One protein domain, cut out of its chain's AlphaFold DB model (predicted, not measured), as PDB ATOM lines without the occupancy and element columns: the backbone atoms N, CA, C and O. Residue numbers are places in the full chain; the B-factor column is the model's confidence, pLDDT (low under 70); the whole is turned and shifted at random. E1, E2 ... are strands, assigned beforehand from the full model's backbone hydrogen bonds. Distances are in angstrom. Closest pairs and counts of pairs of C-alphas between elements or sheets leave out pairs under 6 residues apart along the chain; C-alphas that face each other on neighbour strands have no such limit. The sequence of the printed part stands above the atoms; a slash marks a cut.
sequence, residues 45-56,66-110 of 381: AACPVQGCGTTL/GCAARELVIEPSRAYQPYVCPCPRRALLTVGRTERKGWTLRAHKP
ATOM      1  N   ALA A  45     209.879 218.574  90.579       86.94
ATOM      2  CA  ALA A  45     209.102 217.829  89.600       86.94
ATOM      3  C   ALA A  45     209.079 218.561  88.262       86.94
ATOM      4  O   ALA A  45     209.021 219.790  88.206       86.94
ATOM      5  N   ALA A  46     209.080 217.793  87.178       86.94
ATOM      6  CA  ALA A  46     208.966 218.328  85.832       86.94
ATOM      7  C   ALA A  46     207.579 218.946  85.597       86.94
ATOM      8  O   ALA A  46     206.548 218.356  85.936       86.94
ATOM      9  N   CYS A  47     207.545 220.129  84.987       85.31
ATOM     10  CA  CYS A  47     206.299 220.766  84.597       85.31
ATOM     11  C   CYS A  47     205.617 219.988  83.449       85.31
ATOM     12  O   CYS A  47     206.230 219.804  82.399       85.31
ATOM     13  N   PRO A  48     204.338 219.585  83.582       84.56
ATOM     14  CA  PRO A  48     203.640 218.782  82.571       84.56
ATOM     15  C   PRO A  48     203.090 219.613  81.397       84.56
ATOM     16  O   PRO A  48     202.443 219.072  80.500       84.56
ATOM     17  N   VAL A  49     203.259 220.939  81.417       82.00
ATOM     18  CA  VAL A  49     202.660 221.844  80.428       82.00
ATOM     19  C   VAL A  49     203.479 221.812  79.142       82.00
ATOM     20  O   VAL A  49     204.643 222.209  79.130       82.00
ATOM     21  N   GLN A  50     202.857 221.402  78.035       74.94
ATOM     22  CA  GLN A  50     203.502 221.427  76.720       74.94
ATOM     23  C   GLN A  50     203.971 222.848  76.364       74.94
ATOM     24  O   GLN A  50     203.187 223.804  76.405       74.94
ATOM     25  N   GLY A  51     205.257 222.970  76.020       70.19
ATOM     26  CA  GLY A  51     205.931 224.241  75.737       70.19
ATOM     27  C   GLY A  51     206.582 224.909  76.955       70.19
ATOM     28  O   GLY A  51     207.283 225.901  76.791       70.19
ATOM     29  N   CYS A  52     206.414 224.370  78.168       70.50
ATOM     30  CA  CYS A  52     207.175 224.789  79.349       70.50
ATOM     31  C   CYS A  52     208.528 224.054  79.406       70.50
ATOM     32  O   CYS A  52     208.788 223.261  80.314       70.50
ATOM     33  N   GLY A  53     209.375 224.290  78.403       62.28
ATOM     34  CA  GLY A  53     210.718 223.721  78.328       62.28
ATOM     35  C   GLY A  53     211.804 224.761  78.595       62.28
ATOM     36  O   GLY A  53     211.663 225.916  78.199       62.28
ATOM     37  N   THR A  54     212.891 224.358  79.248       58.69
ATOM     38  CA  THR A  54     214.175 225.062  79.131       58.69
ATOM     39  C   THR A  54     214.878 224.528  77.888       58.69
ATOM     40  O   THR A  54     214.996 223.312  77.727       58.69
ATOM     41  N   THR A  55     215.321 225.411  76.994       55.28
ATOM     42  CA  THR A  55     216.166 225.023  75.858       55.28
ATOM     43  C   THR A  55     217.494 224.520  76.405       55.28
ATOM     44  O   THR A  55     218.278 225.317  76.922       55.28
ATOM     45  N   LEU A  56     217.746 223.215  76.324       52.38
ATOM     46  CA  LEU A  56     219.072 222.674  76.584       52.38
ATOM     47  C   LEU A  56     219.833 222.708  75.259       52.38
ATOM     48  O   LEU A  56     219.411 222.101  74.274       52.38
ATOM     49  N   GLY A  66     217.286 220.072  72.207       56.22
ATOM     50  CA  GLY A  66     216.409 219.345  73.117       56.22
ATOM     51  C   GLY A  66     215.606 220.307  73.999       56.22
ATOM     52  O   GLY A  66     216.162 221.173  74.677       56.22
ATOM     53  N   CYS A  67     214.282 220.153  74.030       58.09
ATOM     54  CA  CYS A  67     213.430 220.828  75.010       58.09
ATOM     55  C   CYS A  67     213.247 219.914  76.227       58.09
ATOM     56  O   CYS A  67     212.457 218.972  76.168       58.09
ATOM     57  N   ALA A  68     213.933 220.195  77.337       65.19
ATOM     58  CA  ALA A  68     213.672 219.506  78.600       65.19
ATOM     59  C   ALA A  68     212.574 220.225  79.386       65.19
ATOM     60  O   ALA A  68     212.547 221.457  79.445       65.19
ATOM     61  N   ALA A  69     211.662 219.461  79.992       70.56
ATOM     62  CA  ALA A  69     210.617 220.014  80.844       70.56
ATOM     63  C   ALA A  69     211.248 220.754  82.030       70.56
ATOM     64  O   ALA A  69     212.089 220.203  82.739       70.56
ATOM     65  N   ARG A  70     210.833 222.004  82.252       80.12
ATOM     66  CA  ARG A  70     211.347 222.818  83.359       80.12
ATOM     67  C   ARG A  70     211.020 222.149  84.696       80.12
ATOM     68  O   ARG A  70     209.852 221.860  84.964       80.12
ATOM     69  N   GLU A  71     212.028 221.941  85.536       84.69
ATOM     70  CA  GLU A  71     211.835 221.464  86.905       84.69
ATOM     71  C   GLU A  71     211.316 222.598  87.796       84.69
ATOM     72  O   GLU A  71     211.771 223.742  87.717       84.69
ATOM     73  N   LEU A  72     210.324 222.285  88.626       85.31
ATOM     74  CA  LEU A  72     209.719 223.206  89.579       85.31
ATOM     75  C   LEU A  72     209.999 222.729  90.999       85.31
ATOM     76  O   LEU A  72     209.834 221.545  91.297       85.31
ATOM     77  N   VAL A  73     210.400 223.668  91.857       88.00
ATOM     78  CA  VAL A  73     210.575 223.431  93.291       88.00
ATOM     79  C   VAL A  73     209.203 223.266  93.928       88.00
ATOM     80  O   VAL A  73     208.334 224.124  93.782       88.00
ATOM     81  N   ILE A  74     209.005 222.143  94.612       87.31
ATOM     82  CA  ILE A  74     207.768 221.817  95.315       87.31
ATOM     83  C   ILE A  74     207.983 222.039  96.799       87.31
ATOM     84  O   ILE A  74     208.848 221.419  97.410       87.31
ATOM     85  N   GLU A  75     207.142 222.870  97.398       86.94
ATOM     86  CA  GLU A  75     207.092 223.030  98.843       86.94
ATOM     87  C   GLU A  75     206.165 221.953  99.427       86.94
ATOM     88  O   GLU A  75     204.951 221.979  99.187       86.94
ATOM     89  N   PRO A  76     206.682 220.983 100.207       84.69
ATOM     90  CA  PRO A  76     205.854 219.902 100.743       84.69
ATOM     91  C   PRO A  76     204.682 220.413 101.591       84.69
ATOM     92  O   PRO A  76     203.602 219.827 101.565       84.69
ATOM     93  N   SER A  77     204.881 221.534 102.291       84.50
ATOM     94  CA  SER A  77     203.874 222.223 103.106       84.50
ATOM     95  C   SER A  77     202.693 222.769 102.301       84.50
ATOM     96  O   SER A  77     201.653 223.042 102.888       84.50
ATOM     97  N   ARG A  78     202.821 222.907 100.976       80.94
ATOM     98  CA  ARG A  78     201.777 223.424 100.075       80.94
ATOM     99  C   ARG A  78     201.323 222.401  99.039       80.94
ATOM    100  O   ARG A  78     200.613 222.751  98.107       80.94
ATOM    101  N   ALA A  79     201.701 221.130  99.174       81.44
ATOM    102  CA  ALA A  79     201.391 220.098  98.178       81.44
ATOM    103  C   ALA A  79     199.879 219.869  97.947       81.44
ATOM    104  O   ALA A  79     199.491 219.349  96.907       81.44
ATOM    105  N   TYR A  80     199.019 220.271  98.886       80.56
ATOM    106  CA  TYR A  80     197.559 220.213  98.738       80.56
ATOM    107  C   TYR A  80     196.969 221.410  97.966       80.56
ATOM    108  O   TYR A  80     195.784 221.407  97.636       80.56
ATOM    109  N   GLN A  81     197.771 222.439  97.681       81.81
ATOM    110  CA  GLN A  81     197.355 223.640  96.960       81.81
ATOM    111  C   GLN A  81     197.772 223.555  95.482       81.81
ATOM    112  O   GLN A  81     198.779 222.921  95.153       81.81
ATOM    113  N   PRO A  82     197.014 224.178  94.565       85.19
ATOM    114  CA  PRO A  82     197.425 224.298  93.182       85.19
ATOM    115  C   PRO A  82     198.612 225.260  93.054       85.19
ATOM    116  O   PRO A  82     198.666 226.305  93.695       85.19
ATOM    117  N   TYR A  83     199.553 224.903  92.190       85.00
ATOM    118  CA  TYR A  83     200.737 225.686  91.859       85.00
ATOM    119  C   TYR A  83     200.525 226.412  90.538       85.00
ATOM    120  O   TYR A  83     199.982 225.843  89.593       85.00
ATOM    121  N   VAL A  84     201.015 227.644  90.430       86.19
ATOM    122  CA  VAL A  84     201.037 228.358  89.151       86.19
ATOM    123  C   VAL A  84     202.323 228.010  88.416       86.19
ATOM    124  O   VAL A  84     203.427 228.194  88.924       86.19
ATOM    125  N   CYS A  85     202.196 227.487  87.199       84.62
ATOM    126  CA  CYS A  85     203.352 227.274  86.343       84.62
ATOM    127  C   CYS A  85     204.003 228.629  85.985       84.62
ATOM    128  O   CYS A  85     203.295 229.538  85.564       84.62
ATOM    129  N   PRO A  86     205.337 228.785  86.033       78.00
ATOM    130  CA  PRO A  86     205.994 230.047  85.677       78.00
ATOM    131  C   PRO A  86     206.011 230.340  84.165       78.00
ATOM    132  O   PRO A  86     206.481 231.398  83.751       78.00
ATOM    133  N   CYS A  87     205.556 229.416  83.312       77.06
ATOM    134  CA  CYS A  87     205.543 229.626  81.862       77.06
ATOM    135  C   CYS A  87     204.538 230.717  81.438       77.06
ATOM    136  O   CYS A  87     203.602 231.011  82.181       77.06
ATOM    137  N   PRO A  88     204.630 231.262  80.211       69.31
ATOM    138  CA  PRO A  88     203.701 232.289  79.726       69.31
ATOM    139  C   PRO A  88     202.218 231.886  79.772       69.31
ATOM    140  O   PRO A  88     201.358 232.752  79.951       69.31
ATOM    141  N   ARG A  89     201.930 230.580  79.642       69.62
ATOM    142  CA  ARG A  89     200.579 229.999  79.742       69.62
ATOM    143  C   ARG A  89     200.056 229.923  81.184       69.62
ATOM    144  O   ARG A  89     198.853 229.783  81.367       69.62
ATOM    145  N   ARG A  90     200.948 229.988  82.180       73.62
ATOM    146  CA  ARG A  90     200.688 229.936  83.628       73.62
ATOM    147  C   ARG A  90     199.670 228.882  84.092       73.62
ATOM    148  O   ARG A  90     198.885 229.128  84.992       73.62
ATOM    149  N   ALA A  91     199.657 227.690  83.495       83.38
ATOM    150  CA  ALA A  91     198.673 226.675  83.879       83.38
ATOM    151  C   ALA A  91     198.731 226.350  85.385       83.38
ATOM    152  O   ALA A  91     199.818 226.284  85.965       83.38
ATOM    153  N   LEU A  92     197.565 226.109  85.988       86.50
ATOM    154  CA  LEU A  92     197.465 225.604  87.354       86.50
ATOM    155  C   LEU A  92     197.885 224.136  87.394       86.50
ATOM    156  O   LEU A  92     197.515 223.355  86.514       86.50
ATOM    157  N   LEU A  93     198.649 223.755  88.411       89.56
ATOM    158  CA  LEU A  93     199.228 222.428  88.574       89.56
ATOM    159  C   LEU A  93     198.824 221.833  89.923       89.56
ATOM    160  O   LEU A  93     198.903 222.507  90.939       89.56
ATOM    161  N   THR A  94     198.438 220.563  89.955       90.12
ATOM    162  CA  THR A  94     198.276 219.791  91.189       90.12
ATOM    163  C   THR A  94     199.521 218.960  91.458       90.12
ATOM    164  O   THR A  94     200.079 218.339  90.548       90.12
ATOM    165  N   VAL A  95     199.953 218.944  92.719       89.75
ATOM    166  CA  VAL A  95     201.063 218.104  93.172       89.75
ATOM    167  C   VAL A  95     200.531 216.728  93.553       89.75
ATOM    168  O   VAL A  95     199.520 216.595  94.237       89.75
ATOM    169  N   GLY A  96     201.234 215.690  93.119       89.12
ATOM    170  CA  GLY A  96     201.019 214.314  93.541       89.12
ATOM    171  C   GLY A  96     202.318 213.674  94.013       89.12
ATOM    172  O   GLY A  96     203.417 214.165  93.740       89.12
ATOM    173  N   ARG A  97     202.196 212.534  94.691       88.44
ATOM    174  CA  ARG A  97     203.329 211.657  94.997       88.44
ATOM    175  C   ARG A  97     203.260 210.393  94.154       88.44
ATOM    176  O   ARG A  97     202.190 209.838  93.936       88.44
ATOM    177  N   THR A  98     204.420 209.957  93.685       86.75
ATOM    178  CA  THR A  98     204.606 208.647  93.052       86.75
ATOM    179  C   THR A  98     204.753 207.563  94.113       86.75
ATOM    180  O   THR A  98     205.093 207.848  95.263       86.75
ATOM    181  N   GLU A  99     204.585 206.304  93.709       84.62
ATOM    182  CA  GLU A  99     204.828 205.130  94.558       84.62
ATOM    183  C   GLU A  99     206.245 205.124  95.158       84.62
ATOM    184  O   GLU A  99     206.454 204.714  96.296       84.62
ATOM    185  N   ARG A 100     207.223 205.685  94.434       84.44
ATOM    186  CA  ARG A 100     208.623 205.818  94.871       84.44
ATOM    187  C   ARG A 100     208.883 207.041  95.764       84.44
ATOM    188  O   ARG A 100     210.029 207.450  95.908       84.44
ATOM    189  N   LYS A 101     207.841 207.658  96.337       82.50
ATOM    190  CA  LYS A 101     207.902 208.890  97.156       82.50
ATOM    191  C   LYS A 101     208.464 210.129  96.435       82.50
ATOM    192  O   LYS A 101     208.696 211.146  97.081       82.50
ATOM    193  N   GLY A 102     208.643 210.081  95.114       85.75
ATOM    194  CA  GLY A 102     209.003 211.245  94.301       85.75
ATOM    195  C   GLY A 102     207.794 212.138  94.024       85.75
ATOM    196  O   GLY A 102     206.657 211.655  93.998       85.75
ATOM    197  N   TRP A 103     208.030 213.426  93.792       89.81
ATOM    198  CA  TRP A 103     206.976 214.382  93.470       89.81
ATOM    199  C   TRP A 103     206.603 214.358  91.984       89.81
ATOM    200  O   TRP A 103     207.448 214.164  91.116       89.81
ATOM    201  N   THR A 104     205.326 214.580  91.682       91.25
ATOM    202  CA  THR A 104     204.816 214.740  90.313       91.25
ATOM    203  C   THR A 104     203.891 215.935  90.229       91.25
ATOM    204  O   THR A 104     203.213 216.270  91.196       91.25
ATOM    205  N   LEU A 105     203.842 216.556  89.054       89.81
ATOM    206  CA  LEU A 105     202.922 217.643  88.750       89.81
ATOM    207  C   LEU A 105     201.973 217.208  87.640       89.81
ATOM    208  O   LEU A 105     202.378 216.578  86.664       89.81
ATOM    209  N   ARG A 106     200.700 217.563  87.779       90.19
ATOM    210  CA  ARG A 106     199.669 217.366  86.753       90.19
ATOM    211  C   ARG A 106     198.951 218.681  86.521       90.19
ATOM    212  O   ARG A 106     198.845 219.484  87.435       90.19
ATOM    213  N   ALA A 107     198.454 218.922  85.311       86.50
ATOM    214  CA  ALA A 107     197.604 220.087  85.082       86.50
ATOM    215  C   ALA A 107     196.332 219.962  85.936       86.50
ATOM    216  O   ALA A 107     195.630 218.949  85.852       86.50
ATOM    217  N   HIS A 108     196.053 220.976  86.754       88.06
ATOM    218  CA  HIS A 108     194.838 221.049  87.548       88.06
ATOM    219  C   HIS A 108     193.636 221.123  86.603       88.06
ATOM    220  O   HIS A 108     193.568 221.979  85.719       88.06
ATOM    221  N   LYS A 109     192.700 220.192  86.774       87.56
ATOM    222  CA  LYS A 109     191.431 220.169  86.055       87.56
ATOM    223  C   LYS A 109     190.336 220.375  87.095       87.56
ATOM    224  O   LYS A 109     190.115 219.437  87.860       87.56
ATOM    225  N   PRO A 110     189.667 221.540  87.113       87.75
ATOM    226  CA  PRO A 110     188.587 221.786  88.057       87.75
ATOM    227  C   PRO A 110     187.487 220.740  87.892       87.75
ATOM    228  O   PRO A 110     187.246 220.285  86.757       87.75
TER     229      PRO A 110
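This is residues 45 to 56 and 66 to 110 of the 381 residues of an uncharacterized protein of Deinococcus sp. Leaf326 (UniProt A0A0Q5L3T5). This domain has little regular structure: the hairpin of E4 and E5 lies near the middle, a small pair of strands, E1 and E2, sits at one end, and residues 74 to 91 loop from E3 to E4. The printed part has 57 residues, no named helix and five named strands, E1 to E5, in two antiparallel pairs plus E3; the class is all strand, with 22 residues in named elements. It is compact, with a radius of gyration of the C-alphas of 11.2 A and spans of 29 by 26 by 17 A.

Start at residues 45 to 46, which pair antiparallel with residues 71 to 72 of E3, residues 71 to 73. Next, E1, residues 53 to 56, is antiparallel to E2, residues 66 to 69; N 54 and O 68 are 2.9 A apart. E2 runs on into E3 at 26 degrees. E4, residues 92 to 97, and E5, residues 103 to 107, form a hairpin; N 94 and O 106 are 2.8 A apart. E3 and E4 are apart.

Find C-alpha 53 at (210.718, 223.721, 78.328), where E1 begins. E4 runs 17.0 A and E5 13.8 A, to C-alpha 107 at (197.604, 220.087, 85.082).

Residues 57 to 65 are cut out; C-alphas 56 and 66 are 5.5 A apart. The link E3 to E4 is long. The model's pLDDT is under 70 at residues 53 to 56, 66 to 68 and 88 to 89.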